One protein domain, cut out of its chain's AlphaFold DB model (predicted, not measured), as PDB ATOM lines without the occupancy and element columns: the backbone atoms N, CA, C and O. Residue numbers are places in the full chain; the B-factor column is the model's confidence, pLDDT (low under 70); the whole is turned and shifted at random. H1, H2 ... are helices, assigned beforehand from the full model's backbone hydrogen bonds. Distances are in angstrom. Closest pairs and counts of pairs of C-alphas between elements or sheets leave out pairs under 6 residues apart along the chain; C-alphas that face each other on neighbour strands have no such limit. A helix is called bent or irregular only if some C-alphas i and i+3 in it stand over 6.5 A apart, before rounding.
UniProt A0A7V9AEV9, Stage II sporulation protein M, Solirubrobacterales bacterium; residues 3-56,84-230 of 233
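Overview. This is residues 3 to 56 and 84 to 230 of the 233 residues of the protein "Stage II sporulation protein M" of Solirubrobacterales bacterium (UniProt A0A7V9AEV9). A loose, elongated bundle of H3, H4, bent H5 and H6 has H5 in its middle; H2 crosses H4, and H1 packs on H6. The printed part, 201 residues with six named helices, H1 to H6 in chain order, is all helix; the radius of gyration of the C-alphas is 20.5 A, the spans 66 by 40 by 25 A.

Along the chain. H1, residues 3 to 23, begins at C-alpha 3 (89.602, -10.900, 87.835). H2 is 26 to 53, H3 84 to 109, H4 113 to 154, 60.8 A long. H5, 159 to 189, assigned as one helix by its hydrogen bonds, is bent, C-alphas 177 and 180 being 7.1 A apart: arms H5a, 159 to 177, and H5b, 180 to 189. H6, 193 to 229, ends at C-alpha 229 (61.493, -13.158, 32.774).

Arrangement. H5a touches H6, closest C-alphas Ala 176 and Ala 207, 4.4 A. H2 touches H4 at a steep tilt of 51 degrees, closest C-alphas Val 47 and Gly 145, 4.3 A. Every O i to N i+4 pair is within hydrogen-bond range in H1, H2 and H5b; H3 has 19 of 22, H4 36 of 38, H5a 12 of 15, H6 26 of 33.

Size, cuts and confidence. Residues 57 to 83 are not printed, a 28.2 A gap between C-alphas 56 and 84. Residues 3 to 7 and 101 to 109 have pLDDT under 70.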
ATOM      1  N   ASP A   3      90.441 -10.812  89.046       55.16
ATOM      2  CA  ASP A   3      89.602 -10.900  87.835       55.16
ATOM      3  C   ASP A   3      90.340 -10.506  86.542       55.16
ATOM      4  O   ASP A   3      90.055 -11.054  85.477       55.16
ATOM      5  N   GLY A   4      91.352  -9.631  86.626       58.06
ATOM      6  CA  GLY A   4      92.151  -9.216  85.462       58.06
ATOM      7  C   GLY A   4      92.986 -10.351  84.858       58.06
ATOM      8  O   GLY A   4      93.035 -10.508  83.641       58.06
ATOM      9  N   ILE A   5      93.566 -11.215  85.699       61.47
ATOM     10  CA  ILE A   5      94.472 -12.295  85.262       61.47
ATOM     11  C   ILE A   5      93.705 -13.399  84.511       61.47
ATOM     12  O   ILE A   5      94.214 -13.984  83.553       61.47
ATOM     13  N   GLY A   6      92.465 -13.688  84.922       66.56
ATOM     14  CA  GLY A   6      91.613 -14.682  84.262       66.56
ATOM     15  C   GLY A   6      91.106 -14.224  82.891       66.56
ATOM     16  O   GLY A   6      91.018 -15.029  81.960       66.56
ATOM     17  N   TYR A   7      90.807 -12.932  82.752       68.75
ATOM     18  CA  TYR A   7      90.370 -12.334  81.491       68.75
ATOM     19  C   TYR A   7      91.508 -12.262  80.459       68.75
ATOM     20  O   TYR A   7      91.338 -12.713  79.323       68.75
ATOM     21  N   GLU A   8      92.697 -11.800  80.860       76.12
ATOM     22  CA  GLU A   8      93.874 -11.727  79.979       76.12
ATOM     23  C   GLU A   8      94.289 -13.097  79.431       76.12
ATOM     24  O   GLU A   8      94.565 -13.235  78.236       76.12
ATOM     25  N   ARG A   9      94.257 -14.140  80.271       76.19
ATOM     26  CA  ARG A   9      94.573 -15.514  79.854       76.19
ATOM     27  C   ARG A   9      93.615 -16.032  78.776       76.19
ATOM     28  O   ARG A   9      94.039 -16.729  77.860       76.19
ATOM     29  N   ARG A  10      92.330 -15.674  78.840       73.94
ATOM     30  CA  ARG A  10      91.344 -16.083  77.825       73.94
ATOM     31  C   ARG A  10      91.421 -15.282  76.537       73.94
ATOM     32  O   ARG A  10      91.235 -15.850  75.462       73.94
ATOM     33  N   LEU A  11      91.743 -13.994  76.617       81.81
ATOM     34  CA  LEU A  11      92.071 -13.222  75.420       81.81
ATOM     35  C   LEU A  11      93.306 -13.799  74.715       81.81
ATOM     36  O   LEU A  11      93.328 -13.870  73.487       81.81
ATOM     37  N   ALA A  12      94.301 -14.276  75.468       84.56
ATOM     38  CA  ALA A  12      95.421 -15.019  74.897       84.56
ATOM     39  C   ALA A  12      94.959 -16.323  74.214       84.56
ATOM     40  O   ALA A  12      95.339 -16.556  73.068       84.56
ATOM     41  N   GLY A  13      94.061 -17.100  74.834       85.44
ATOM     42  CA  GLY A  13      93.465 -18.297  74.215       85.44
ATOM     43  C   GLY A  13      92.657 -18.005  72.938       85.44
ATOM     44  O   GLY A  13      92.718 -18.755  71.963       85.44
ATOM     45  N   THR A  14      91.976 -16.855  72.885       86.75
ATOM     46  CA  THR A  14      91.306 -16.366  71.666       86.75
ATOM     47  C   THR A  14      92.330 -16.116  70.555       86.75
ATOM     48  O   THR A  14      92.143 -16.561  69.424       86.75
ATOM     49  N   ARG A  15      93.447 -15.444  70.870       90.19
ATOM     50  CA  ARG A  15      94.536 -15.180  69.911       90.19
ATOM     51  C   ARG A  15      95.192 -16.467  69.418       90.19
ATOM     52  O   ARG A  15      95.482 -16.576  68.231       90.19
ATOM     53  N   GLU A  16      95.397 -17.439  70.300       91.69
ATOM     54  CA  GLU A  16      95.948 -18.749  69.946       91.69
ATOM     55  C   GLU A  16      95.009 -19.530  69.019       91.69
ATOM     56  O   GLU A  16      95.443 -20.074  68.006       91.69
ATOM     57  N   THR A  17      93.705 -19.510  69.303       91.56
ATOM     58  CA  THR A  17      92.680 -20.116  68.441       91.56
ATOM     59  C   THR A  17      92.678 -19.487  67.048       91.56
ATOM     60  O   THR A  17      92.703 -20.199  66.044       91.56
ATOM     61  N   LEU A  18      92.741 -18.153  66.968       93.31
ATOM     62  CA  LEU A  18      92.866 -17.444  65.692       93.31
ATOM     63  C   LEU A  18      94.170 -17.795  64.962       93.31
ATOM     64  O   LEU A  18      94.156 -17.984  63.747       93.31
ATOM     65  N   ALA A  19      95.292 -17.921  65.677       93.19
ATOM     66  CA  ALA A  19      96.568 -18.324  65.089       93.19
ATOM     67  C   ALA A  19      96.508 -19.750  64.516       93.19
ATOM     68  O   ALA A  19      96.979 -19.976  63.400       93.19
ATOM     69  N   ARG A  20      95.866 -20.684  65.228       93.25
ATOM     70  CA  ARG A  20      95.624 -22.059  64.769       93.25
ATOM     71  C   ARG A  20      94.787 -22.079  63.490       93.25
ATOM     72  O   ARG A  20      95.196 -22.678  62.498       93.25
ATOM     73  N   TRP A  21      93.653 -21.381  63.471       94.69
ATOM     74  CA  TRP A  21      92.789 -21.333  62.288       94.69
ATOM     75  C   TRP A  21      93.404 -20.566  61.123       94.69
ATOM     76  O   TRP A  21      93.093 -20.860  59.979       94.69
ATOM     77  N   ARG A  22      94.311 -19.619  61.371       93.19
ATOM     78  CA  ARG A  22      95.064 -18.966  60.295       93.19
ATOM     79  C   ARG A  22      95.963 -19.950  59.540       93.19
ATOM     80  O   ARG A  22      96.149 -19.780  58.339       93.19
ATOM     81  N   ILE A  23      96.521 -20.949  60.227       94.75
ATOM     82  CA  ILE A  23      97.363 -21.987  59.616       94.75
ATOM     83  C   ILE A  23      96.490 -23.016  58.890       94.75
ATOM     84  O   ILE A  23      96.760 -23.347  57.738       94.75
ATOM     85  N   GLU A  24      95.418 -23.484  59.537       92.88
ATOM     86  CA  GLU A  24      94.535 -24.517  58.988       92.88
ATOM     87  C   GLU A  24      93.045 -24.124  59.100       92.88
ATOM     88  O   GLU A  24      92.314 -24.637  59.949       92.88
ATOM     89  N   PRO A  25      92.551 -23.208  58.241       92.62
ATOM     90  CA  PRO A  25      91.182 -22.689  58.354       92.62
ATOM     91  C   PRO A  25      90.127 -23.662  57.818       92.62
ATOM     92  O   PRO A  25      88.963 -23.627  58.216       92.62
ATOM     93  N   ARG A  26      90.518 -24.515  56.865       93.06
ATOM     94  CA  ARG A  26      89.587 -25.264  56.011       93.06
ATOM     95  C   ARG A  26      88.619 -26.173  56.774       93.06
ATOM     96  O   ARG A  26      87.440 -26.134  56.424       93.06
ATOM     97  N   PRO A  27      89.045 -26.978  57.768       90.88
ATOM     98  CA  PRO A  27      88.132 -27.897  58.449       90.88
ATOM     99  C   PRO A  27      86.994 -27.150  59.147       90.88
ATOM    100  O   PRO A  27      85.825 -27.483  58.970       90.88
ATOM    101  N   VAL A  28      87.350 -26.079  59.855       92.12
ATOM    102  CA  VAL A  28      86.430 -25.268  60.652       92.12
ATOM    103  C   VAL A  28      85.473 -24.484  59.758       92.12
ATOM    104  O   VAL A  28      84.261 -24.548  59.946       92.12
ATOM    105  N   LEU A  29      85.995 -23.808  58.729       94.19
ATOM    106  CA  LEU A  29      85.152 -23.053  57.806       94.19
ATOM    107  C   LEU A  29      84.196 -23.969  57.034       94.19
ATOM    108  O   LEU A  29      83.022 -23.644  56.911       94.19
ATOM    109  N   ARG A  30      84.648 -25.134  56.551       95.94
ATOM    110  CA  ARG A  30      83.781 -26.053  55.795       95.94
ATOM    111  C   ARG A  30      82.567 -26.497  56.609       95.94
ATOM    112  O   ARG A  30      81.467 -26.556  56.070       95.94
ATOM    113  N   GLU A  31      82.765 -26.809  57.885       95.25
ATOM    114  CA  GLU A  31      81.676 -27.189  58.787       95.25
ATOM    115  C   GLU A  31      80.685 -26.044  58.999       95.25
ATOM    116  O   GLU A  31      79.475 -26.257  58.916       95.25
ATOM    117  N   TRP A  32      81.185 -24.827  59.221       96.50
ATOM    118  CA  TRP A  32      80.336 -23.659  59.453       96.50
ATOM    119  C   TRP A  32      79.540 -23.272  58.210       96.50
ATOM    120  O   TRP A  32      78.323 -23.134  58.288       96.50
ATOM    121  N   PHE A  33      80.207 -23.160  57.060       97.81
ATOM    122  CA  PHE A  33      79.558 -22.846  55.788       97.81
ATOM    123  C   PHE A  33      78.561 -23.934  55.384       97.81
ATOM    124  O   PHE A  33      77.465 -23.610  54.938       97.81
ATOM    125  N   GLY A  34      78.900 -25.212  55.579       97.62
ATOM    126  CA  GLY A  34      77.990 -26.320  55.295       97.62
ATOM    127  C   GLY A  34      76.728 -26.269  56.156       97.62
ATOM    128  O   GLY A  34      75.622 -26.359  55.629       97.62
ATOM    129  N   ALA A  35      76.871 -26.071  57.468       96.38
ATOM    130  CA  ALA A  35      75.727 -25.958  58.369       96.38
ATOM    131  C   ALA A  35      74.879 -24.704  58.084       96.38
ATOM    132  O   ALA A  35      73.656 -24.804  58.029       96.38
ATOM    133  N   ALA A  36      75.507 -23.549  57.845       97.12
ATOM    134  CA  ALA A  36      74.806 -22.313  57.499       97.12
ATOM    135  C   ALA A  36      74.041 -22.442  56.171       97.12
ATOM    136  O   ALA A  36      72.872 -22.065  56.096       97.12
ATOM    137  N   ALA A  37      74.655 -23.051  55.150       98.06
ATOM    138  CA  ALA A  37      74.005 -23.313  53.868       98.06
ATOM    139  C   ALA A  37      72.814 -24.266  54.012       98.06
ATOM    140  O   ALA A  37      71.770 -24.027  53.415       98.06
ATOM    141  N   LEU A  38      72.924 -25.315  54.834       97.69
ATOM    142  CA  LEU A  38      71.806 -26.226  55.094       97.69
ATOM    143  C   LEU A  38      70.617 -25.512  55.749       97.69
ATOM    144  O   LEU A  38      69.479 -25.743  55.346       97.69
ATOM    145  N   VAL A  39      70.870 -24.632  56.722       95.81
ATOM    146  CA  VAL A  39      69.809 -23.821  57.346       95.81
ATOM    147  C   VAL A  39      69.196 -22.862  56.325       95.81
ATOM    148  O   VAL A  39      67.973 -22.802  56.218       95.81
ATOM    149  N   GLY A  40      70.019 -22.173  55.528       97.00
ATOM    150  CA  GLY A  40      69.549 -21.273  54.474       97.00
ATOM    151  C   GLY A  40      68.682 -21.980  53.427       97.00
ATOM    152  O   GLY A  40      67.603 -21.499  53.092       97.00
ATOM    153  N   LEU A  41      69.103 -23.158  52.958       98.19
ATOM    154  CA  LEU A  41      68.323 -23.991  52.036       98.19
ATOM    155  C   LEU A  41      67.005 -24.458  52.662       98.19
ATOM    156  O   LEU A  41      65.971 -24.436  51.997       98.19
ATOM    157  N   GLY A  42      67.031 -24.860  53.936       97.94
ATOM    158  CA  GLY A  42      65.827 -25.230  54.677       97.94
ATOM    159  C   GLY A  42      64.834 -24.072  54.783       97.94
ATOM    160  O   GLY A  42      63.643 -24.267  54.544       97.94
ATOM    161  N   LEU A  43      65.325 -22.862  55.068       97.44
ATOM    162  CA  LEU A  43      64.503 -21.655  55.126       97.44
ATOM    163  C   LEU A  43      63.908 -21.313  53.755       97.44
ATOM    164  O   LEU A  43      62.699 -21.135  53.664       97.44
ATOM    165  N   LEU A  44      64.709 -21.291  52.682       97.88
ATOM    166  CA  LEU A  44      64.198 -21.048  51.326       97.88
ATOM    167  C   LEU A  44      63.171 -22.101  50.893       97.88
ATOM    168  O   LEU A  44      62.165 -21.766  50.271       97.88
ATOM    169  N   GLY A  45      63.387 -23.369  51.253       98.38
ATOM    170  CA  GLY A  45      62.414 -24.433  51.028       98.38
ATOM    171  C   GLY A  45      61.096 -24.186  51.769       98.38
ATOM    172  O   GLY A  45      60.026 -24.348  51.185       98.38
ATOM    173  N   ALA A  46      61.155 -23.743  53.028       98.25
ATOM    174  CA  ALA A  46      59.968 -23.389  53.806       98.25
ATOM    175  C   ALA A  46      59.227 -22.179  53.211       98.25
ATOM    176  O   ALA A  46      58.008 -22.236  53.061       98.25
ATOM    177  N   VAL A  47      59.956 -21.134  52.808       98.38
ATOM    178  CA  VAL A  47      59.410 -19.961  52.104       98.38
ATOM    179  C   VAL A  47      58.682 -20.387  50.833       98.38
ATOM    180  O   VAL A  47      57.550 -19.969  50.616       98.38
ATOM    181  N   LEU A  48      59.286 -21.263  50.024       98.44
ATOM    182  CA  LEU A  48      58.671 -21.772  48.800       98.44
ATOM    183  C   LEU A  48      57.363 -22.521  49.081       98.44
ATOM    184  O   LEU A  48      56.360 -22.286  48.410       98.44
ATOM    185  N   VAL A  49      57.361 -23.413  50.076       98.44
ATOM    186  CA  VAL A  49      56.153 -24.152  50.473       98.44
ATOM    187  C   VAL A  49      55.058 -23.187  50.915       98.44
ATOM    188  O   VAL A  49      53.931 -23.287  50.441       98.44
ATOM    189  N   ILE A  50      55.384 -22.227  51.780       98.12
ATOM    190  CA  ILE A  50      54.424 -21.234  52.274       98.12
ATOM    191  C   ILE A  50      53.898 -20.370  51.121       98.12
ATOM    192  O   ILE A  50      52.694 -20.139  51.046       98.12
ATOM    193  N   ALA A  51      54.755 -19.968  50.182       97.56
ATOM    194  CA  ALA A  51      54.359 -19.173  49.026       97.56
ATOM    195  C   ALA A  51      53.336 -19.889  48.126       97.56
ATOM    196  O   ALA A  51      52.472 -19.240  47.549       97.56
ATOM    197  N   TYR A  52      53.389 -21.222  48.033       98.00
ATOM    198  CA  TYR A  52      52.366 -22.006  47.331       98.00
ATOM    199  C   TYR A  52      51.068 -22.193  48.125       98.00
ATOM    200  O   TYR A  52      50.026 -22.458  47.528       98.00
ATOM    201  N   LEU A  53      51.124 -22.115  49.455       97.56
ATOM    202  CA  LEU A  53      49.971 -22.341  50.327       97.56
ATOM    203  C   LEU A  53      49.164 -21.068  50.596       97.56
ATOM    204  O   LEU A  53      47.970 -21.160  50.880       97.56
ATOM    205  N   LEU A  54      49.806 -19.900  50.557       94.31
ATOM    206  CA  LEU A  54      49.176 -18.622  50.871       94.31
ATOM    207  C   LEU A  54      48.643 -17.925  49.621       94.31
ATOM    208  O   LEU A  54      49.295 -17.893  48.578       94.31
ATOM    209  N   THR A  55      47.468 -17.315  49.759       92.25
ATOM    210  CA  THR A  55      46.864 -16.478  48.720       92.25
ATOM    211  C   THR A  55      47.603 -15.134  48.628       92.25
ATOM    212  O   THR A  55      47.784 -14.499  49.668       92.25
ATOM    213  N   PRO A  56      47.981 -14.684  47.417       91.00
ATOM    214  CA  PRO A  56      48.562 -13.362  47.176       91.00
ATOM    215  C   PRO A  56      47.715 -12.212  47.731       91.00
ATOM    216  O   PRO A  56      46.485 -12.240  47.624       91.00
ATOM    217  N   LEU A  84      71.236  -6.133  62.160       92.56
ATOM    218  CA  LEU A  84      70.564  -6.414  63.426       92.56
ATOM    219  C   LEU A  84      70.530  -7.921  63.712       92.56
ATOM    220  O   LEU A  84      70.887  -8.341  64.814       92.56
ATOM    221  N   VAL A  85      70.184  -8.742  62.717       91.50
ATOM    222  CA  VAL A  85      70.215 -10.210  62.840       91.50
ATOM    223  C   VAL A  85      71.639 -10.704  63.115       91.50
ATOM    224  O   VAL A  85      71.865 -11.458  64.068       91.50
ATOM    225  N   LEU A  86      72.625 -10.225  62.350       93.94
ATOM    226  CA  LEU A  86      74.034 -10.563  62.554       93.94
ATOM    227  C   LEU A  86      74.519 -10.160  63.957       93.94
ATOM    228  O   LEU A  86      75.208 -10.939  64.619       93.94
ATOM    229  N   ALA A  87      74.134  -8.975  64.438       92.81
ATOM    230  CA  ALA A  87      74.485  -8.485  65.765       92.81
ATOM    231  C   ALA A  87      73.870  -9.342  66.878       92.81
ATOM    232  O   ALA A  87      74.559  -9.651  67.850       92.81
ATOM    233  N   LEU A  88      72.616  -9.781  66.733       89.88
ATOM    234  CA  LEU A  88      71.972 -10.689  67.689       89.88
ATOM    235  C   LEU A  88      72.698 -12.038  67.761       89.88
ATOM    236  O   LEU A  88      72.948 -12.549  68.854       89.88
ATOM    237  N   HIS A  89      73.101 -12.597  66.618       90.31
ATOM    238  CA  HIS A  89      73.870 -13.841  66.588       90.31
ATOM    239  C   HIS A  89      75.286 -13.678  67.156       90.31
ATOM    240  O   HIS A  89      75.741 -14.523  67.933       90.31
ATOM    241  N   ALA A  90      75.968 -12.578  66.837       91.31
ATOM    242  CA  ALA A  90      77.261 -12.249  67.426       91.31
ATOM    243  C   ALA A  90      77.150 -12.078  68.950       91.31
ATOM    244  O   ALA A  90      77.963 -12.623  69.701       91.31
ATOM    245  N   PHE A  91      76.103 -11.400  69.425       90.12
ATOM    246  CA  PHE A  91      75.836 -11.229  70.849       90.12
ATOM    247  C   PHE A  91      75.563 -12.565  71.540       90.12
ATOM    248  O   PHE A  91      76.093 -12.796  72.623       90.12
ATOM    249  N   ALA A  92      74.819 -13.480  70.914       85.69
ATOM    250  CA  ALA A  92      74.616 -14.826  71.449       85.69
ATOM    251  C   ALA A  92      75.944 -15.591  71.613       85.69
ATOM    252  O   ALA A  92      76.152 -16.264  72.625       85.69
ATOM    253  N   CYS A  93      76.876 -15.440  70.667       88.25
ATOM    254  CA  CYS A  93      78.203 -16.045  70.763       88.25
ATOM    255  C   CYS A  93      79.040 -15.435  71.897       88.25
ATOM    256  O   CYS A  93      79.633 -16.172  72.687       88.25
ATOM    257  N   VAL A  94      79.038 -14.105  72.029       88.50
ATOM    258  CA  VAL A  94      79.714 -13.394  73.127       88.50
ATOM    259  C   VAL A  94      79.097 -13.756  74.478       88.50
ATOM    260  O   VAL A  94      79.825 -14.044  75.424       88.50
ATOM    261  N   ALA A  95      77.770 -13.811  74.575       85.94
ATOM    262  CA  ALA A  95      77.067 -14.245  75.775       85.94
ATOM    263  C   ALA A  95      77.420 -15.695  76.129       85.94
ATOM    264  O   ALA A  95      77.663 -15.990  77.295       85.94
ATOM    265  N   GLY A  96      77.529 -16.585  75.136       82.50
ATOM    266  CA  GLY A  96      78.012 -17.953  75.319       82.50
ATOM    267  C   GLY A  96      79.444 -18.006  75.858       82.50
ATOM    268  O   GLY A  96      79.706 -18.724  76.821       82.50
ATOM    269  N   PHE A  97      80.352 -17.205  75.296       85.44
ATOM    270  CA  PHE A  97      81.723 -17.065  75.796       85.44
ATOM    271  C   PHE A  97      81.744 -16.569  77.249       85.44
ATOM    272  O   PHE A  97      82.401 -17.169  78.100       85.44
ATOM    273  N   LEU A  98      80.991 -15.509  77.559       82.88
ATOM    274  CA  LEU A  98      80.903 -14.934  78.901       82.88
ATOM    275  C   LEU A  98      80.285 -15.915  79.902       82.88
ATOM    276  O   LEU A  98      80.818 -16.074  81.000       82.88
ATOM    277  N   ALA A  99      79.221 -16.619  79.521       78.38
ATOM    278  CA  ALA A  99      78.604 -17.647  80.346       78.38
ATOM    279  C   ALA A  99      79.601 -18.776  80.625       78.38
ATOM    280  O   ALA A  99      79.905 -19.035  81.785       78.38
ATOM    281  N   GLY A 100      80.217 -19.362  79.591       73.12
ATOM    282  CA  GLY A 100      81.288 -20.351  79.759       73.12
ATOM    283  C   GLY A 100      82.422 -19.839  80.654       73.12
ATOM    284  O   GLY A 100      83.005 -20.591  81.438       73.12
ATOM    285  N   SER A 101      82.685 -18.530  80.607       69.06
ATOM    286  CA  SER A 101      83.717 -17.904  81.415       69.06
ATOM    287  C   SER A 101      83.391 -17.828  82.910       69.06
ATOM    288  O   SER A 101      84.250 -18.156  83.736       69.06
ATOM    289  N   ALA A 102      82.157 -17.462  83.247       66.31
ATOM    290  CA  ALA A 102      81.680 -17.361  84.619       66.31
ATOM    291  C   ALA A 102      81.519 -18.746  85.269       66.31
ATOM    292  O   ALA A 102      81.935 -18.939  86.410       66.31
ATOM    293  N   LEU A 103      81.008 -19.728  84.514       62.06
ATOM    294  CA  LEU A 103      80.769 -21.094  85.001       62.06
ATOM    295  C   LEU A 103      82.071 -21.769  85.485       62.06
ATOM    296  O   LEU A 103      82.094 -22.395  86.543       62.06
ATOM    297  N   ALA A 104      83.184 -21.596  84.760       63.97
ATOM    298  CA  ALA A 104      84.471 -22.202  85.127       63.97
ATOM    299  C   ALA A 104      85.063 -21.650  86.440       63.97
ATOM    300  O   ALA A 104      85.699 -22.394  87.179       63.97
ATOM    301  N   LEU A 105      84.854 -20.363  86.738       64.00
ATOM    302  CA  LEU A 105      85.379 -19.711  87.947       64.00
ATOM    303  C   LEU A 105      84.524 -19.996  89.190       64.00
ATOM    304  O   LEU A 105      85.032 -19.989  90.309       64.00
ATOM    305  N   GLU A 106      83.223 -20.233  89.012       65.00
ATOM    306  CA  GLU A 106      82.303 -20.485  90.124       65.00
ATOM    307  C   GLU A 106      82.195 -21.959  90.525       65.00
ATOM    308  O   GLU A 106      81.854 -22.234  91.676       65.00
ATOM    309  N   ASN A 107      82.498 -22.902  89.626       63.16
ATOM    310  CA  ASN A 107      82.443 -24.338  89.929       63.16
ATOM    311  C   ASN A 107      83.329 -24.735  91.123       63.16
ATOM    312  O   ASN A 107      82.957 -25.618  91.888       63.16
ATOM    313  N   GLU A 108      84.446 -24.038  91.350       64.50
ATOM    314  CA  GLU A 108      85.325 -24.277  92.505       64.50
ATOM    315  C   GLU A 108      84.692 -23.876  93.853       64.50
ATOM    316  O   GLU A 108      85.195 -24.251  94.910       64.50
ATOM    317  N   ARG A 109      83.592 -23.108  93.842       66.94
ATOM    318  CA  ARG A 109      82.964 -22.530  95.043       66.94
ATOM    319  C   ARG A 109      81.540 -23.024  95.314       66.94
ATOM    320  O   ARG A 109      80.971 -22.658  96.342       66.94
ATOM    321  N   ARG A 110      80.933 -23.811  94.417       71.31
ATOM    322  CA  ARG A 110      79.522 -24.236  94.520       71.31
ATOM    323  C   ARG A 110      79.392 -25.655  95.085       71.31
ATOM    324  O   ARG A 110      80.122 -26.558  94.696       71.31
ATOM    325  N   SER A 111      78.421 -25.869  95.976       76.56
ATOM    326  CA  SER A 111      78.068 -27.190  96.522       76.56
ATOM    327  C   SER A 111      76.549 -27.346  96.705       76.56
ATOM    328  O   SER A 111      75.797 -26.366  96.717       76.56
ATOM    329  N   GLY A 112      76.077 -28.593  96.805       82.88
ATOM    330  CA  GLY A 112      74.671 -28.921  97.067       82.88
ATOM    331  C   GLY A 112      73.706 -28.497  95.951       82.88
ATOM    332  O   GLY A 112      73.972 -28.700  94.768       82.88
ATOM    333  N   ILE A 113      72.571 -27.891  96.323       80.00
ATOM    334  CA  ILE A 113      71.496 -27.480  95.393       80.00
ATOM    335  C   ILE A 113      71.994 -26.449  94.363       80.00
ATOM    336  O   ILE A 113      71.555 -26.459  93.214       80.00
ATOM    337  N   SER A 114      72.946 -25.591  94.747       77.38
ATOM    338  CA  SER A 114      73.544 -24.595  93.846       77.38
ATOM    339  C   SER A 114      74.303 -25.247  92.687       77.38
ATOM    340  O   SER A 114      74.203 -24.778  91.554       77.38
ATOM    341  N   LEU A 115      75.007 -26.354  92.950       77.25
ATOM    342  CA  LEU A 115      75.693 -27.132  91.915       77.25
ATOM    343  C   LEU A 115      74.676 -27.822  90.992       77.25
ATOM    344  O   LEU A 115      74.797 -27.739  89.775       77.25
ATOM    345  N   TRP A 116      73.609 -28.393  91.558       79.56
ATOM    346  CA  TRP A 116      72.557 -29.061  90.781       79.56
ATOM    347  C   TRP A 116      71.824 -28.119  89.806       79.56
ATOM    348  O   TRP A 116      71.652 -28.446  88.631       79.56
ATOM    349  N   VAL A 117      71.425 -26.919  90.255       79.06
ATOM    350  CA  VAL A 117      70.804 -25.908  89.372       79.06
ATOM    351  C   VAL A 117      71.774 -25.491  88.263       79.06
ATOM    352  O   VAL A 117      71.369 -25.312  87.115       79.06
ATOM    353  N   HIS A 118      73.058 -25.363  88.594       75.00
ATOM    354  CA  HIS A 118      74.107 -24.959  87.663       75.00
ATOM    355  C   HIS A 118      74.342 -26.000  86.560       75.00
ATOM    356  O   HIS A 118      74.379 -25.650  85.382       75.00
ATOM    357  N   GLU A 119      74.400 -27.283  86.919       75.88
ATOM    358  CA  GLU A 119      74.516 -28.389  85.961       75.88
ATOM    359  C   GLU A 119      73.309 -28.454  85.012       75.88
ATOM    360  O   GLU A 119      73.455 -28.735  83.817       75.88
ATOM    361  N   ARG A 120      72.103 -28.129  85.503       81.75
ATOM    362  CA  ARG A 120      70.879 -28.130  84.689       81.75
ATOM    363  C   ARG A 120      70.689 -26.862  83.852       81.75
ATOM    364  O   ARG A 120      69.997 -26.920  82.834       81.75
ATOM    365  N   ALA A 121      71.314 -25.745  84.218       75.75
ATOM    366  CA  ALA A 121      71.175 -24.470  83.512       75.75
ATOM    367  C   ALA A 121      71.654 -24.549  82.054       75.75
ATOM    368  O   ALA A 121      71.017 -23.994  81.160       75.75
ATOM    369  N   ARG A 122      72.734 -25.294  81.790       73.12
ATOM    370  CA  ARG A 122      73.316 -25.434  80.448       73.12
ATOM    371  C   ARG A 122      72.353 -26.053  79.419       73.12
ATOM    372  O   ARG A 122      72.106 -25.409  78.400       73.12
ATOM    373  N   PRO A 123      71.787 -27.259  79.623       79.94
ATOM    374  CA  PRO A 123      70.845 -27.836  78.662       79.94
ATOM    375  C   PRO A 123      69.557 -27.014  78.520       79.94
ATOM    376  O   PRO A 123      68.990 -26.981  77.433       79.94
ATOM    377  N   VAL A 124      69.114 -26.321  79.574       83.25
ATOM    378  CA  VAL A 124      67.952 -25.418  79.499       83.25
ATOM    379  C   VAL A 124      68.258 -24.201  78.623       83.25
ATOM    380  O   VAL A 124      67.451 -23.863  77.762       83.25
ATOM    381  N   ALA A 125      69.434 -23.586  78.775       78.12
ATOM    382  CA  ALA A 125      69.860 -22.470  77.934       78.12
ATOM    383  C   ALA A 125      69.984 -22.877  76.457       78.12
ATOM    384  O   ALA A 125      69.496 -22.163  75.584       78.12
ATOM    385  N   LEU A 126      70.566 -24.048  76.170       79.38
ATOM    386  CA  LEU A 126      70.635 -24.588  74.806       79.38
ATOM    387  C   LEU A 126      69.235 -24.821  74.214       79.38
ATOM    388  O   LEU A 126      68.981 -24.432  73.076       79.38
ATOM    389  N   ALA A 127      68.320 -25.419  74.985       85.06
ATOM    390  CA  ALA A 127      66.945 -25.652  74.548       85.06
ATOM    391  C   ALA A 127      66.186 -24.339  74.296       85.06
ATOM    392  O   ALA A 127      65.453 -24.235  73.317       85.06
ATOM    393  N   TRP A 128      66.397 -23.325  75.139       84.25
ATOM    394  CA  TRP A 128      65.821 -21.994  74.956       84.25
ATOM    395  C   TRP A 128      66.322 -21.320  73.675       84.25
ATOM    396  O   TRP A 128      65.512 -20.869  72.869       84.25
ATOM    397  N   VAL A 129      67.641 -21.299  73.449       82.75
ATOM    398  CA  VAL A 129      68.238 -20.732  72.226       82.75
ATOM    399  C   VAL A 129      67.698 -21.439  70.986       82.75
ATOM    400  O   VAL A 129      67.318 -20.772  70.023       82.75
ATOM    401  N   LEU A 130      67.597 -22.771  71.021       84.62
ATOM    402  CA  LEU A 130      66.993 -23.544  69.939       84.62
ATOM    403  C   LEU A 130      65.526 -23.149  69.715       84.62
ATOM    404  O   LEU A 130      65.136 -22.907  68.578       84.62
ATOM    405  N   GLY A 131      64.731 -23.038  70.782       89.44
ATOM    406  CA  GLY A 131      63.325 -22.639  70.704       89.44
ATOM    407  C   GLY A 131      63.130 -21.255  70.082       89.44
ATOM    408  O   GLY A 131      62.341 -21.108  69.153       89.44
ATOM    409  N   VAL A 132      63.894 -20.255  70.533       88.19
ATOM    410  CA  VAL A 132      63.848 -18.890  69.978       88.19
ATOM    411  C   VAL A 132      64.326 -18.862  68.523       88.19
ATOM    412  O   VAL A 132      63.742 -18.158  67.702       88.19
ATOM    413  N   THR A 133      65.339 -19.661  68.177       87.75
ATOM    414  CA  THR A 133      65.830 -19.790  66.794       87.75
ATOM    415  C   THR A 133      64.755 -20.376  65.884       87.75
ATOM    416  O   THR A 133      64.466 -19.805  64.838       87.75
ATOM    417  N   VAL A 134      64.118 -21.478  66.291       91.50
ATOM    418  CA  VAL A 134      63.027 -22.105  65.528       91.50
ATOM    419  C   VAL A 134      61.857 -21.141  65.370       91.50
ATOM    420  O   VAL A 134      61.355 -20.982  64.261       91.50
ATOM    421  N   PHE A 135      61.453 -20.458  66.443       92.69
ATOM    422  CA  PHE A 135      60.404 -19.443  66.379       92.69
ATOM    423  C   PHE A 135      60.742 -18.344  65.361       92.69
ATOM    424  O   PHE A 135      59.931 -18.059  64.484       92.69
ATOM    425  N   SER A 136      61.956 -17.787  65.423       90.44
ATOM    426  CA  SER A 136      62.416 -16.752  64.491       90.44
ATOM    427  C   SER A 136      62.429 -17.232  63.037       90.44
ATOM    428  O   SER A 136      61.955 -16.513  62.160       90.44
ATOM    429  N   LEU A 137      62.915 -18.451  62.775       92.31
ATOM    430  CA  LEU A 137      62.920 -19.042  61.434       92.31
ATOM    431  C   LEU A 137      61.501 -19.246  60.896       92.31
ATOM    432  O   LEU A 137      61.245 -18.951  59.734       92.31
ATOM    433  N   CYS A 138      60.570 -19.709  61.733       95.50
ATOM    434  CA  CYS A 138      59.168 -19.860  61.346       95.50
ATOM    435  C   CYS A 138      58.519 -18.511  61.016       95.50
ATOM    436  O   CYS A 138      57.829 -18.405  60.004       95.50
ATOM    437  N   SER A 139      58.750 -17.480  61.835       94.06
ATOM    438  CA  SER A 139      58.244 -16.128  61.567       94.06
ATOM    439  C   SER A 139      58.780 -15.573  60.247       94.06
ATOM    440  O   SER A 139      57.993 -15.105  59.430       94.06
ATOM    441  N   GLN A 140      60.088 -15.699  60.000       93.62
ATOM    442  CA  GLN A 140      60.706 -15.273  58.741       93.62
ATOM    443  C   GLN A 140      60.164 -16.054  57.540       93.62
ATOM    444  O   GLN A 140      59.860 -15.461  56.512       93.62
ATOM    445  N   ALA A 141      60.000 -17.375  57.666       96.50
ATOM    446  CA  ALA A 141      59.455 -18.199  56.592       96.50
ATOM    447  C   ALA A 141      58.021 -17.788  56.222       96.50
ATOM    448  O   ALA A 141      57.673 -17.772  55.043       96.50
ATOM    449  N   LEU A 142      57.201 -17.443  57.221       95.56
ATOM    450  CA  LEU A 142      55.832 -16.966  57.016       95.56
ATOM    451  C   LEU A 142      55.797 -15.604  56.323       95.56
ATOM    452  O   LEU A 142      55.090 -15.457  55.330       95.56
ATOM    453  N   GLU A 143      56.569 -14.638  56.822       93.06
ATOM    454  CA  GLU A 143      56.636 -13.290  56.250       93.06
ATOM    455  C   GLU A 143      57.153 -13.328  54.807       93.06
ATOM    456  O   GLU A 143      56.455 -12.909  53.885       93.06
ATOM    457  N   LEU A 144      58.323 -13.937  54.585       94.19
ATOM    458  CA  LEU A 144      58.922 -14.051  53.256       94.19
ATOM    459  C   LEU A 144      58.073 -14.903  52.309       94.19
ATOM    460  O   LEU A 144      58.021 -14.613  51.118       94.19
ATOM    461  N   GLY A 145      57.399 -15.943  52.806       96.12
ATOM    462  CA  GLY A 145      56.498 -16.773  52.005       96.12
ATOM    463  C   GLY A 145      55.274 -15.999  51.516       96.12
ATOM    464  O   GLY A 145      54.891 -16.125  50.354       96.12
ATOM    465  N   PHE A 146      54.695 -15.149  52.367       94.12
ATOM    466  CA  PHE A 146      53.595 -14.264  51.982       94.12
ATOM    467  C   PHE A 146      54.038 -13.224  50.947       94.12
ATOM    468  O   PHE A 146      53.377 -13.042  49.918       94.12
ATOM    469  N   THR A 147      55.198 -12.601  51.173       92.75
ATOM    470  CA  THR A 147      55.812 -11.681  50.213       92.75
ATOM    471  C   THR A 147      56.079 -12.388  48.884       92.75
ATOM    472  O   THR A 147      55.636 -11.912  47.846       92.75
ATOM    473  N   ALA A 148      56.702 -13.567  48.891       94.62
ATOM    474  CA  ALA A 148      57.008 -14.323  47.679       94.62
ATOM    475  C   ALA A 148      55.753 -14.742  46.897       94.62
ATOM    476  O   ALA A 148      55.747 -14.623  45.674       94.62
ATOM    477  N   SER A 149      54.686 -15.188  47.575       95.44
ATOM    478  CA  SER A 149      53.395 -15.489  46.928       95.44
ATOM    479  C   SER A 149      52.858 -14.267  46.185       95.44
ATOM    480  O   SER A 149      52.511 -14.331  45.003       95.44
ATOM    481  N   THR A 150      52.872 -13.123  46.865       93.50
ATOM    482  CA  THR A 150      52.333 -11.882  46.321       93.50
ATOM    483  C   THR A 150      53.147 -11.358  45.146       93.50
ATOM    484  O   THR A 150      52.592 -11.046  44.097       93.50
ATOM    485  N   LEU A 151      54.470 -11.341  45.281       92.31
ATOM    486  CA  LEU A 151      55.372 -10.901  44.223       92.31
ATOM    487  C   LEU A 151      55.317 -11.797  42.992       92.31
ATOM    488  O   LEU A 151      55.306 -11.292  41.874       92.31
ATOM    489  N   ALA A 152      55.258 -13.114  43.187       94.06
ATOM    490  CA  ALA A 152      55.133 -14.060  42.088       94.06
ATOM    491  C   ALA A 152      53.858 -13.781  41.277       94.06
ATOM    492  O   ALA A 152      53.914 -13.724  40.051       94.06
ATOM    493  N   ALA A 153      52.741 -13.506  41.959       93.31
ATOM    494  CA  ALA A 153      51.497 -13.108  41.310       93.31
ATOM    495  C   ALA A 153      51.606 -11.748  40.597       93.31
ATOM    496  O   ALA A 153      51.140 -11.622  39.469       93.31
ATOM    497  N   SER A 154      52.247 -10.742  41.205       90.62
ATOM    498  CA  SER A 154      52.465  -9.433  40.565       90.62
ATOM    499  C   SER A 154      53.338  -9.524  39.309       90.62
ATOM    500  O   SER A 154      53.115  -8.789  38.348       90.62
ATOM    501  N   PHE A 155      54.312 -10.431  39.306       91.50
ATOM    502  CA  PHE A 155      55.218 -10.688  38.186       91.50
ATOM    503  C   PHE A 155      54.688 -11.706  37.171       91.50
ATOM    504  O   PHE A 155      55.386 -12.021  36.217       91.50
ATOM    505  N   ASP A 156      53.482 -12.244  37.366       93.81
ATOM    506  CA  ASP A 156      52.919 -13.300  36.515       93.81
ATOM    507  C   ASP A 156      53.896 -14.483  36.299       93.81
ATOM    508  O   ASP A 156      54.056 -15.030  35.208       93.81
ATOM    509  N   ILE A 157      54.593 -14.878  37.373       95.81
ATOM    510  CA  ILE A 157      55.504 -16.027  37.406       95.81
ATOM    511  C   ILE A 157      55.160 -16.963  38.566       95.81
ATOM    512  O   ILE A 157      54.462 -16.614  39.511       95.81
ATOM    513  N   SER A 158      55.678 -18.191  38.526       97.25
ATOM    514  CA  SER A 158      55.508 -19.118  39.652       97.25
ATOM    515  C   SER A 158      56.396 -18.740  40.853       97.25
ATOM    516  O   SER A 158      57.516 -18.261  40.646       97.25
ATOM    517  N   PRO A 159      55.984 -19.052  42.103       97.38
ATOM    518  CA  PRO A 159      56.840 -18.897  43.281       97.38
ATOM    519  C   PRO A 159      58.195 -19.602  43.150       97.38
ATOM    520  O   PRO A 159      59.216 -19.052  43.550       97.38
ATOM    521  N   ALA A 160      58.243 -20.788  42.533       97.94
ATOM    522  CA  ALA A 160      59.502 -21.495  42.292       97.94
ATOM    523  C   ALA A 160      60.451 -20.714  41.375       97.94
ATOM    524  O   ALA A 160      61.648 -20.647  41.650       97.94
ATOM    525  N   LEU A 161      59.923 -20.107  40.308       97.69
ATOM    526  CA  LEU A 161      60.724 -19.282  39.409       97.69
ATOM    527  C   LEU A 161      61.218 -18.018  40.123       97.69
ATOM    528  O   LEU A 161      62.399 -17.695  40.019       97.69
ATOM    529  N   LEU A 162      60.362 -17.364  40.915       96.31
ATOM    530  CA  LEU A 162      60.764 -16.224  41.741       96.31
ATOM    531  C   LEU A 162      61.909 -16.603  42.694       96.31
ATOM    532  O   LEU A 162      62.960 -15.967  42.664       96.31
ATOM    533  N   ILE A 163      61.762 -17.676  43.479       97.38
ATOM    534  CA  ILE A 163      62.812 -18.140  44.399       97.38
ATOM    535  C   ILE A 163      64.102 -18.483  43.648       97.38
ATOM    536  O   ILE A 163      65.184 -18.165  44.138       97.38
ATOM    537  N   ALA A 164      64.021 -19.051  42.441       97.88
ATOM    538  CA  ALA A 164      65.203 -19.309  41.619       97.88
ATOM    539  C   ALA A 164      65.956 -18.021  41.233       97.88
ATOM    540  O   ALA A 164      67.186 -18.035  41.194       97.88
ATOM    541  N   THR A 165      65.257 -16.903  40.996       96.31
ATOM    542  CA  THR A 165      65.910 -15.603  40.727       96.31
ATOM    543  C   THR A 165      66.576 -14.991  41.956       96.31
ATOM    544  O   THR A 165      67.609 -14.334  41.830       96.31
ATOM    545  N   VAL A 166      65.999 -15.214  43.139       95.81
ATOM    546  CA  VAL A 166      66.490 -14.671  44.415       95.81
ATOM    547  C   VAL A 166      67.650 -15.513  44.961       95.81
ATOM    548  O   VAL A 166      68.575 -14.993  45.585       95.81
ATOM    549  N   PHE A 167      67.656 -16.815  44.662       97.25
ATOM    550  CA  PHE A 167      68.606 -17.801  45.177       97.25
ATOM    551  C   PHE A 167      70.084 -17.356  45.194       97.25
ATOM    552  O   PHE A 167      70.726 -17.572  46.227       97.25
ATOM    553  N   PRO A 168      70.654 -16.731  44.138       96.88
ATOM    554  CA  PRO A 168      72.074 -16.377  44.118       96.88
ATOM    555  C   PRO A 168      72.495 -15.429  45.246       96.88
ATOM    556  O   PRO A 168      73.512 -15.681  45.890       96.88
ATOM    557  N   HIS A 169      71.722 -14.371  45.515       95.94
ATOM    558  CA  HIS A 169      72.046 -13.431  46.594       95.94
ATOM    559  C   HIS A 169      71.491 -13.889  47.936       95.94
ATOM    560  O   HIS A 169      72.203 -13.795  48.933       95.94
ATOM    561  N   ALA A 170      70.293 -14.483  47.962       96.75
ATOM    562  CA  ALA A 170      69.709 -15.004  49.193       96.75
ATOM    563  C   ALA A 170      70.592 -16.076  49.840       96.75
ATOM    564  O   ALA A 170      70.713 -16.114  51.058       96.75
ATOM    565  N   MET A 171      71.268 -16.935  49.067       97.88
ATOM    566  CA  MET A 171      72.214 -17.888  49.658       97.88
ATOM    567  C   MET A 171      73.450 -17.229  50.242       97.88
ATOM    568  O   MET A 171      73.906 -17.653  51.301       97.88
ATOM    569  N   VAL A 172      73.980 -16.187  49.606       98.00
ATOM    570  CA  VAL A 172      75.104 -15.436  50.172       98.00
ATOM    571  C   VAL A 172      74.678 -14.753  51.472       98.00
ATOM    572  O   VAL A 172      75.374 -14.878  52.479       98.00
ATOM    573  N   GLU A 173      73.517 -14.103  51.477       97.38
ATOM    574  CA  GLU A 173      72.960 -13.436  52.651       97.38
ATOM    575  C   GLU A 173      72.670 -14.417  53.793       97.38
ATOM    576  O   GLU A 173      73.210 -14.272  54.888       97.38
ATOM    577  N   LEU A 174      71.881 -15.463  53.546       96.88
ATOM    578  CA  LEU A 174      71.489 -16.422  54.578       96.88
ATOM    579  C   LEU A 174      72.699 -17.170  55.143       96.88
ATOM    580  O   LEU A 174      72.780 -17.386  56.352       96.88
ATOM    581  N   VAL A 175      73.683 -17.526  54.310       98.19
ATOM    582  CA  VAL A 175      74.933 -18.111  54.812       98.19
ATOM    583  C   VAL A 175      75.673 -17.118  55.703       98.19
ATOM    584  O   VAL A 175      76.148 -17.525  56.761       98.19
ATOM    585  N   ALA A 176      75.754 -15.837  55.327       97.81
ATOM    586  CA  ALA A 176      76.387 -14.808  56.149       97.81
ATOM    587  C   ALA A 176      75.694 -14.658  57.513       97.81
ATOM    588  O   ALA A 176      76.366 -14.644  58.547       97.81
ATOM    589  N   LEU A 177      74.359 -14.607  57.524       95.75
ATOM    590  CA  LEU A 177      73.553 -14.447  58.735       95.75
ATOM    591  C   LEU A 177      73.620 -15.672  59.656       95.75
ATOM    592  O   LEU A 177      73.715 -15.516  60.874       95.75
ATOM    593  N   PHE A 178      73.634 -16.889  59.104       95.88
ATOM    594  CA  PHE A 178      73.685 -18.120  59.900       95.88
ATOM    595  C   PHE A 178      75.097 -18.595  60.248       95.88
ATOM    596  O   PHE A 178      75.241 -19.517  61.056       95.88
ATOM    597  N   LEU A 179      76.149 -17.973  59.709       96.50
ATOM    598  CA  LEU A 179      77.531 -18.368  59.985       96.50
ATOM    599  C   LEU A 179      77.882 -18.340  61.487       96.50
ATOM    600  O   LEU A 179      78.452 -19.324  61.970       96.50
ATOM    601  N   PRO A 180      77.530 -17.295  62.270       94.69
ATOM    602  CA  PRO A 180      77.814 -17.287  63.702       94.69
ATOM    603  C   PRO A 180      77.007 -18.347  64.463       94.69
ATOM    604  O   PRO A 180      77.547 -19.001  65.351       94.69
ATOM    605  N   LEU A 181      75.744 -18.581  64.086       91.88
ATOM    606  CA  LEU A 181      74.904 -19.622  64.690       91.88
ATOM    607  C   LEU A 181      75.475 -21.028  64.440       91.88
ATOM    608  O   LEU A 181      75.523 -21.859  65.353       91.88
ATOM    609  N   ALA A 182      75.938 -21.289  63.217       93.94
ATOM    610  CA  ALA A 182      76.613 -22.529  62.857       93.94
ATOM    611  C   ALA A 182      77.896 -22.715  63.679       93.94
ATOM    612  O   ALA A 182      78.096 -23.771  64.287       93.94
ATOM    613  N   ALA A 183      78.729 -21.675  63.761       94.12
ATOM    614  CA  ALA A 183      79.960 -21.711  64.540       94.12
ATOM    615  C   ALA A 183      79.698 -21.967  66.030       94.12
ATOM    616  O   ALA A 183      80.349 -22.825  66.631       94.12
ATOM    617  N   TRP A 184      78.701 -21.290  66.603       91.25
ATOM    618  CA  TRP A 184      78.283 -21.480  67.987       91.25
ATOM    619  C   TRP A 184      77.805 -22.905  68.247       91.25
ATOM    620  O   TRP A 184      78.290 -23.556  69.166       91.25
ATOM    621  N   THR A 185      76.920 -23.431  67.399       88.50
ATOM    622  CA  THR A 185      76.357 -24.778  67.571       88.50
ATOM    623  C   THR A 185      77.454 -25.840  67.540       88.50
ATOM    624  O   THR A 185      77.481 -26.736  68.385       88.50
ATOM    625  N   MET A 186      78.393 -25.734  66.596       90.44
ATOM    626  CA  MET A 186      79.507 -26.677  66.479       90.44
ATOM    627  C   MET A 186      80.470 -26.571  67.666       90.44
ATOM    628  O   MET A 186      80.863 -27.600  68.216       90.44
ATOM    629  N   ALA A 187      80.794 -25.355  68.120       89.00
ATOM    630  CA  ALA A 187      81.625 -25.131  69.302       89.00
ATOM    631  C   ALA A 187      80.960 -25.652  70.591       89.00
ATOM    632  O   ALA A 187      81.587 -26.371  71.370       89.00
ATOM    633  N   SER A 188      79.669 -25.379  70.794       83.62
ATOM    634  CA  SER A 188      78.915 -25.834  71.968       83.62
ATOM    635  C   SER A 188      78.793 -27.357  72.052       83.62
ATOM    636  O   SER A 188      78.753 -27.894  73.162       83.62
ATOM    637  N   ARG A 189      78.762 -28.062  70.910       84.94
ATOM    638  CA  ARG A 189      78.744 -29.537  70.848       84.94
ATOM    639  C   ARG A 189      80.064 -30.187  71.262       84.94
ATOM    640  O   ARG A 189      80.040 -31.341  71.670       84.94
ATOM    641  N   ARG A 190      81.186 -29.469  71.146       87.50
ATOM    642  CA  ARG A 190      82.535 -29.947  71.502       87.50
ATOM    643  C   ARG A 190      83.084 -29.343  72.795       87.50
ATOM    644  O   ARG A 190      84.286 -29.389  73.015       87.50
ATOM    645  N   ASP A 191      82.222 -28.720  73.602       82.25
ATOM    646  CA  ASP A 191      82.607 -27.989  74.819       82.25
ATOM    647  C   ASP A 191      83.603 -26.827  74.590       82.25
ATOM    648  O   ASP A 191      84.200 -26.327  75.540       82.25
ATOM    649  N   GLY A 192      83.738 -26.333  73.352       85.81
ATOM    650  CA  GLY A 192      84.709 -25.306  72.943       85.81
ATOM    651  C   GLY A 192      84.242 -23.866  73.179       85.81
ATOM    652  O   GLY A 192      84.255 -23.043  72.265       85.81
ATOM    653  N   TRP A 193      83.758 -23.557  74.383       82.69
ATOM    654  CA  TRP A 193      83.191 -22.239  74.721       82.69
ATOM    655  C   TRP A 193      84.216 -21.097  74.661       82.69
ATOM    656  O   TRP A 193      83.858 -19.949  74.408       82.69
ATOM    657  N   ASP A 194      85.488 -21.409  74.883       84.62
ATOM    658  CA  ASP A 194      86.629 -20.499  74.798       84.62
ATOM    659  C   ASP A 194      86.930 -20.042  73.362       84.62
ATOM    660  O   ASP A 194      87.459 -18.950  73.158       84.62
ATOM    661  N   GLU A 195      86.514 -20.820  72.363       89.94
ATOM    662  CA  GLU A 195      86.678 -20.486  70.948       89.94
ATOM    663  C   GLU A 195      85.596 -19.525  70.428       89.94
ATOM    664  O   GLU A 195      85.752 -18.950  69.351       89.94
ATOM    665  N   LEU A 196      84.500 -19.317  71.171       91.50
ATOM    666  CA  LEU A 196      83.330 -18.565  70.699       91.50
ATOM    667  C   LEU A 196      83.633 -17.099  70.382       91.50
ATOM    668  O   LEU A 196      83.074 -16.554  69.431       91.50
ATOM    669  N   LEU A 197      84.536 -16.457  71.126       92.00
ATOM    670  CA  LEU A 197      84.935 -15.078  70.835       92.00
ATOM    671  C   LEU A 197      85.739 -14.992  69.526       92.00
ATOM    672  O   LEU A 197      85.490 -14.110  68.705       92.00
ATOM    673  N   ALA A 198      86.652 -15.945  69.298       93.81
ATOM    674  CA  ALA A 198      87.394 -16.056  68.042       93.81
ATOM    675  C   ALA A 198      86.446 -16.358  66.874       93.81
ATOM    676  O   ALA A 198      86.532 -15.721  65.825       93.81
ATOM    677  N   ALA A 199      85.508 -17.289  67.075       94.81
ATOM    678  CA  ALA A 199      84.489 -17.631  66.095       94.81
ATOM    679  C   ALA A 199      83.634 -16.412  65.737       94.81
ATOM    680  O   ALA A 199      83.445 -16.142  64.558       94.81
ATOM    681  N   THR A 200      83.191 -15.632  66.726       94.31
ATOM    682  CA  THR A 200      82.431 -14.390  66.506       94.31
ATOM    683  C   THR A 200      83.206 -13.415  65.627       94.31
ATOM    684  O   THR A 200      82.668 -12.911  64.645       94.31
ATOM    685  N   ALA A 201      84.480 -13.170  65.943       95.06
ATOM    686  CA  ALA A 201      85.304 -12.250  65.166       95.06
ATOM    687  C   ALA A 201      85.437 -12.711  63.704       95.06
ATOM    688  O   ALA A 201      85.248 -11.913  62.786       95.06
ATOM    689  N   VAL A 202      85.716 -13.999  63.483       96.38
ATOM    690  CA  VAL A 202      85.866 -14.567  62.135       96.38
ATOM    691  C   VAL A 202      84.549 -14.524  61.366       96.38
ATOM    692  O   VAL A 202      84.533 -14.068  60.226       96.38
ATOM    693  N   THR A 203      83.445 -14.968  61.966       96.94
ATOM    694  CA  THR A 203      82.160 -15.054  61.265       96.94
ATOM    695  C   THR A 203      81.599 -13.682  60.925       96.94
ATOM    696  O   THR A 203      81.172 -13.494  59.794       96.94
ATOM    697  N   VAL A 204      81.692 -12.696  61.823       97.19
ATOM    698  CA  VAL A 204      81.302 -11.306  61.527       97.19
ATOM    699  C   VAL A 204      82.184 -10.705  60.429       97.19
ATOM    700  O   VAL A 204      81.665 -10.098  59.495       97.19
ATOM    701  N   THR A 205      83.504 -10.915  60.493       97.31
ATOM    702  CA  THR A 205      84.434 -10.409  59.465       97.31
ATOM    703  C   THR A 205      84.127 -10.982  58.081       97.31
ATOM    704  O   THR A 205      84.264 -10.276  57.089       97.31
ATOM    705  N   LEU A 206      83.706 -12.248  58.004       97.56
ATOM    706  CA  LEU A 206      83.290 -12.882  56.751       97.56
ATOM    707  C   LEU A 206      81.888 -12.443  56.312       97.56
ATOM    708  O   LEU A 206      81.665 -12.232  55.123       97.56
ATOM    709  N   ALA A 207      80.957 -12.279  57.252       97.88
ATOM    710  CA  ALA A 207      79.575 -11.926  56.959       97.88
ATOM    711  C   ALA A 207      79.448 -10.522  56.353       97.88
ATOM    712  O   ALA A 207      78.706 -10.350  55.396       97.88
ATOM    713  N   ILE A 208      80.204  -9.533  56.845       96.69
ATOM    714  CA  ILE A 208      80.135  -8.145  56.350       96.69
ATOM    715  C   ILE A 208      80.305  -8.045  54.819       96.69
ATOM    716  O   ILE A 208      79.396  -7.538  54.163       96.69
ATOM    717  N   PRO A 209      81.409  -8.518  54.203       97.94
ATOM    718  CA  PRO A 209      81.571  -8.427  52.753       97.94
ATOM    719  C   PRO A 209      80.549  -9.275  51.986       97.94
ATOM    720  O   PRO A 209      80.161  -8.895  50.886       97.94
ATOM    721  N   MET A 210      80.086 -10.392  52.556       98.19
ATOM    722  CA  MET A 210      79.034 -11.210  51.948       98.19
ATOM    723  C   MET A 210      77.700 -10.457  51.889       98.19
ATOM    724  O   MET A 210      77.071 -10.437  50.837       98.19
ATOM    725  N   LEU A 211      77.306  -9.790  52.978       97.12
ATOM    726  CA  LEU A 211      76.094  -8.969  53.031       97.12
ATOM    727  C   LEU A 211      76.175  -7.783  52.067       97.12
ATOM    728  O   LEU A 211      75.215  -7.507  51.358       97.12
ATOM    729  N   LEU A 212      77.331  -7.118  51.979       96.25
ATOM    730  CA  LEU A 212      77.530  -6.036  51.010       96.25
ATOM    731  C   LEU A 212      77.393  -6.539  49.566       96.25
ATOM    732  O   LEU A 212      76.741  -5.891  48.751       96.25
ATOM    733  N   ALA A 213      77.968  -7.702  49.247       96.62
ATOM    734  CA  ALA A 213      77.828  -8.310  47.926       96.62
ATOM    735  C   ALA A 213      76.376  -8.723  47.624       96.62
ATOM    736  O   ALA A 213      75.914  -8.524  46.502       96.62
ATOM    737  N   ALA A 214      75.661  -9.266  48.615       96.50
ATOM    738  CA  ALA A 214      74.260  -9.648  48.478       96.50
ATOM    739  C   ALA A 214      73.365  -8.431  48.204       96.50
ATOM    740  O   ALA A 214      72.595  -8.468  47.252       96.50
ATOM    741  N   VAL A 215      73.544  -7.332  48.943       94.44
ATOM    742  CA  VAL A 215      72.771  -6.090  48.754       94.44
ATOM    743  C   VAL A 215      73.018  -5.466  47.384       94.44
ATOM    744  O   VAL A 215      72.075  -5.063  46.709       94.44
ATOM    745  N   VAL A 216      74.273  -5.419  46.926       93.69
ATOM    746  CA  VAL A 216      74.572  -4.931  45.568       93.69
ATOM    747  C   VAL A 216      73.876  -5.799  44.521       93.69
ATOM    748  O   VAL A 216      73.303  -5.279  43.567       93.69
ATOM    749  N   TRP A 217      73.887  -7.122  44.692       94.81
ATOM    750  CA  TRP A 217      73.181  -8.014  43.778       94.81
ATOM    751  C   TRP A 217      71.664  -7.796  43.810       94.81
ATOM    752  O   TRP A 217      71.035  -7.746  42.754       94.81
ATOM    753  N   GLU A 218      71.074  -7.685  44.996       93.19
ATOM    754  CA  GLU A 218      69.637  -7.493  45.192       93.19
ATOM    755  C   GLU A 218      69.131  -6.205  44.538       93.19
ATOM    756  O   GLU A 218      68.069  -6.215  43.921       93.19
ATOM    757  N   LEU A 219      69.900  -5.119  44.614       91.25
ATOM    758  CA  LEU A 219      69.480  -3.819  44.091       91.25
ATOM    759  C   LEU A 219      69.795  -3.625  42.604       91.25
ATOM    760  O   LEU A 219      69.025  -2.977  41.900       91.25
ATOM    761  N   GLU A 220      70.903  -4.187  42.114       90.69
ATOM    762  CA  GLU A 220      71.392  -3.909  40.756       90.69
ATOM    763  C   GLU A 220      71.147  -5.061  39.775       90.69
ATOM    764  O   GLU A 220      70.899  -4.838  38.591       90.69
ATOM    765  N   VAL A 221      71.229  -6.313  40.235       93.44
ATOM    766  CA  VAL A 221      71.234  -7.494  39.352       93.44
ATOM    767  C   VAL A 221      69.889  -8.204  39.360       93.44
ATOM    768  O   VAL A 221      69.339  -8.508  38.301       93.44
ATOM    769  N   TRP A 222      69.339  -8.475  40.543       94.56
ATOM    770  CA  TRP A 222      68.074  -9.191  40.677       94.56
ATOM    771  C   TRP A 222      66.904  -8.518  39.936       94.56
ATOM    772  O   TRP A 222      66.190  -9.234  39.224       94.56
ATOM    773  N   PRO A 223      66.735  -7.180  39.953       92.00
ATOM    774  CA  PRO A 223      65.626  -6.551  39.249       92.00
ATOM    775  C   PRO A 223      65.740  -6.693  37.729       92.00
ATOM    776  O   PRO A 223      64.726  -6.835  37.051       92.00
ATOM    777  N   LEU A 224      66.963  -6.720  37.182       92.25
ATOM    778  CA  LEU A 224      67.196  -6.979  35.756       92.25
ATOM    779  C   LEU A 224      66.785  -8.404  35.371       92.25
ATOM    780  O   LEU A 224      66.178  -8.605  34.320       92.25
ATOM    781  N   ILE A 225      67.084  -9.385  36.229       93.88
ATOM    782  CA  ILE A 225      66.685 -10.782  36.021       93.88
ATOM    783  C   ILE A 225      65.159 -10.893  36.019       93.88
ATOM    784  O   ILE A 225      64.602 -11.483  35.098       93.88
ATOM    785  N   VAL A 226      64.489 -10.308  37.017       92.62
ATOM    786  CA  VAL A 226      63.026 -10.378  37.150       92.62
ATOM    787  C   VAL A 226      62.327  -9.722  35.961       92.62
ATOM    788  O   VAL A 226      61.473 -10.358  35.351       92.62
ATOM    789  N   ARG A 227      62.728  -8.507  35.561       90.88
ATOM    790  CA  ARG A 227      62.176  -7.845  34.361       90.88
ATOM    791  C   ARG A 227      62.397  -8.661  33.085       90.88
ATOM    792  O   ARG A 227      61.568  -8.647  32.190       90.88
ATOM    793  N   GLY A 228      63.512  -9.386  32.991       92.75
ATOM    794  CA  GLY A 228      63.814 -10.216  31.824       92.75
ATOM    795  C   GLY A 228      62.937 -11.465  31.683       92.75
ATOM    796  O   GLY A 228      62.862 -12.020  30.588       92.75
ATOM    797  N   ILE A 229      62.300 -11.926  32.765       93.62
ATOM    798  CA  ILE A 229      61.493 -13.158  32.774       93.62
ATOM    799  C   ILE A 229      60.007 -12.921  33.054       93.62
ATOM    800  O   ILE A 229      59.196 -13.805  32.786       93.62
ATOM    801  N   SER A 230      59.668 -11.769  33.628       91.00
ATOM    802  CA  SER A 230      58.313 -11.402  34.020       91.00
ATOM    803  C   SER A 230      57.539 -10.856  32.818       91.00
ATOM    804  O   SER A 230      57.997  -9.904  32.190       91.00
TER     805      SER A 230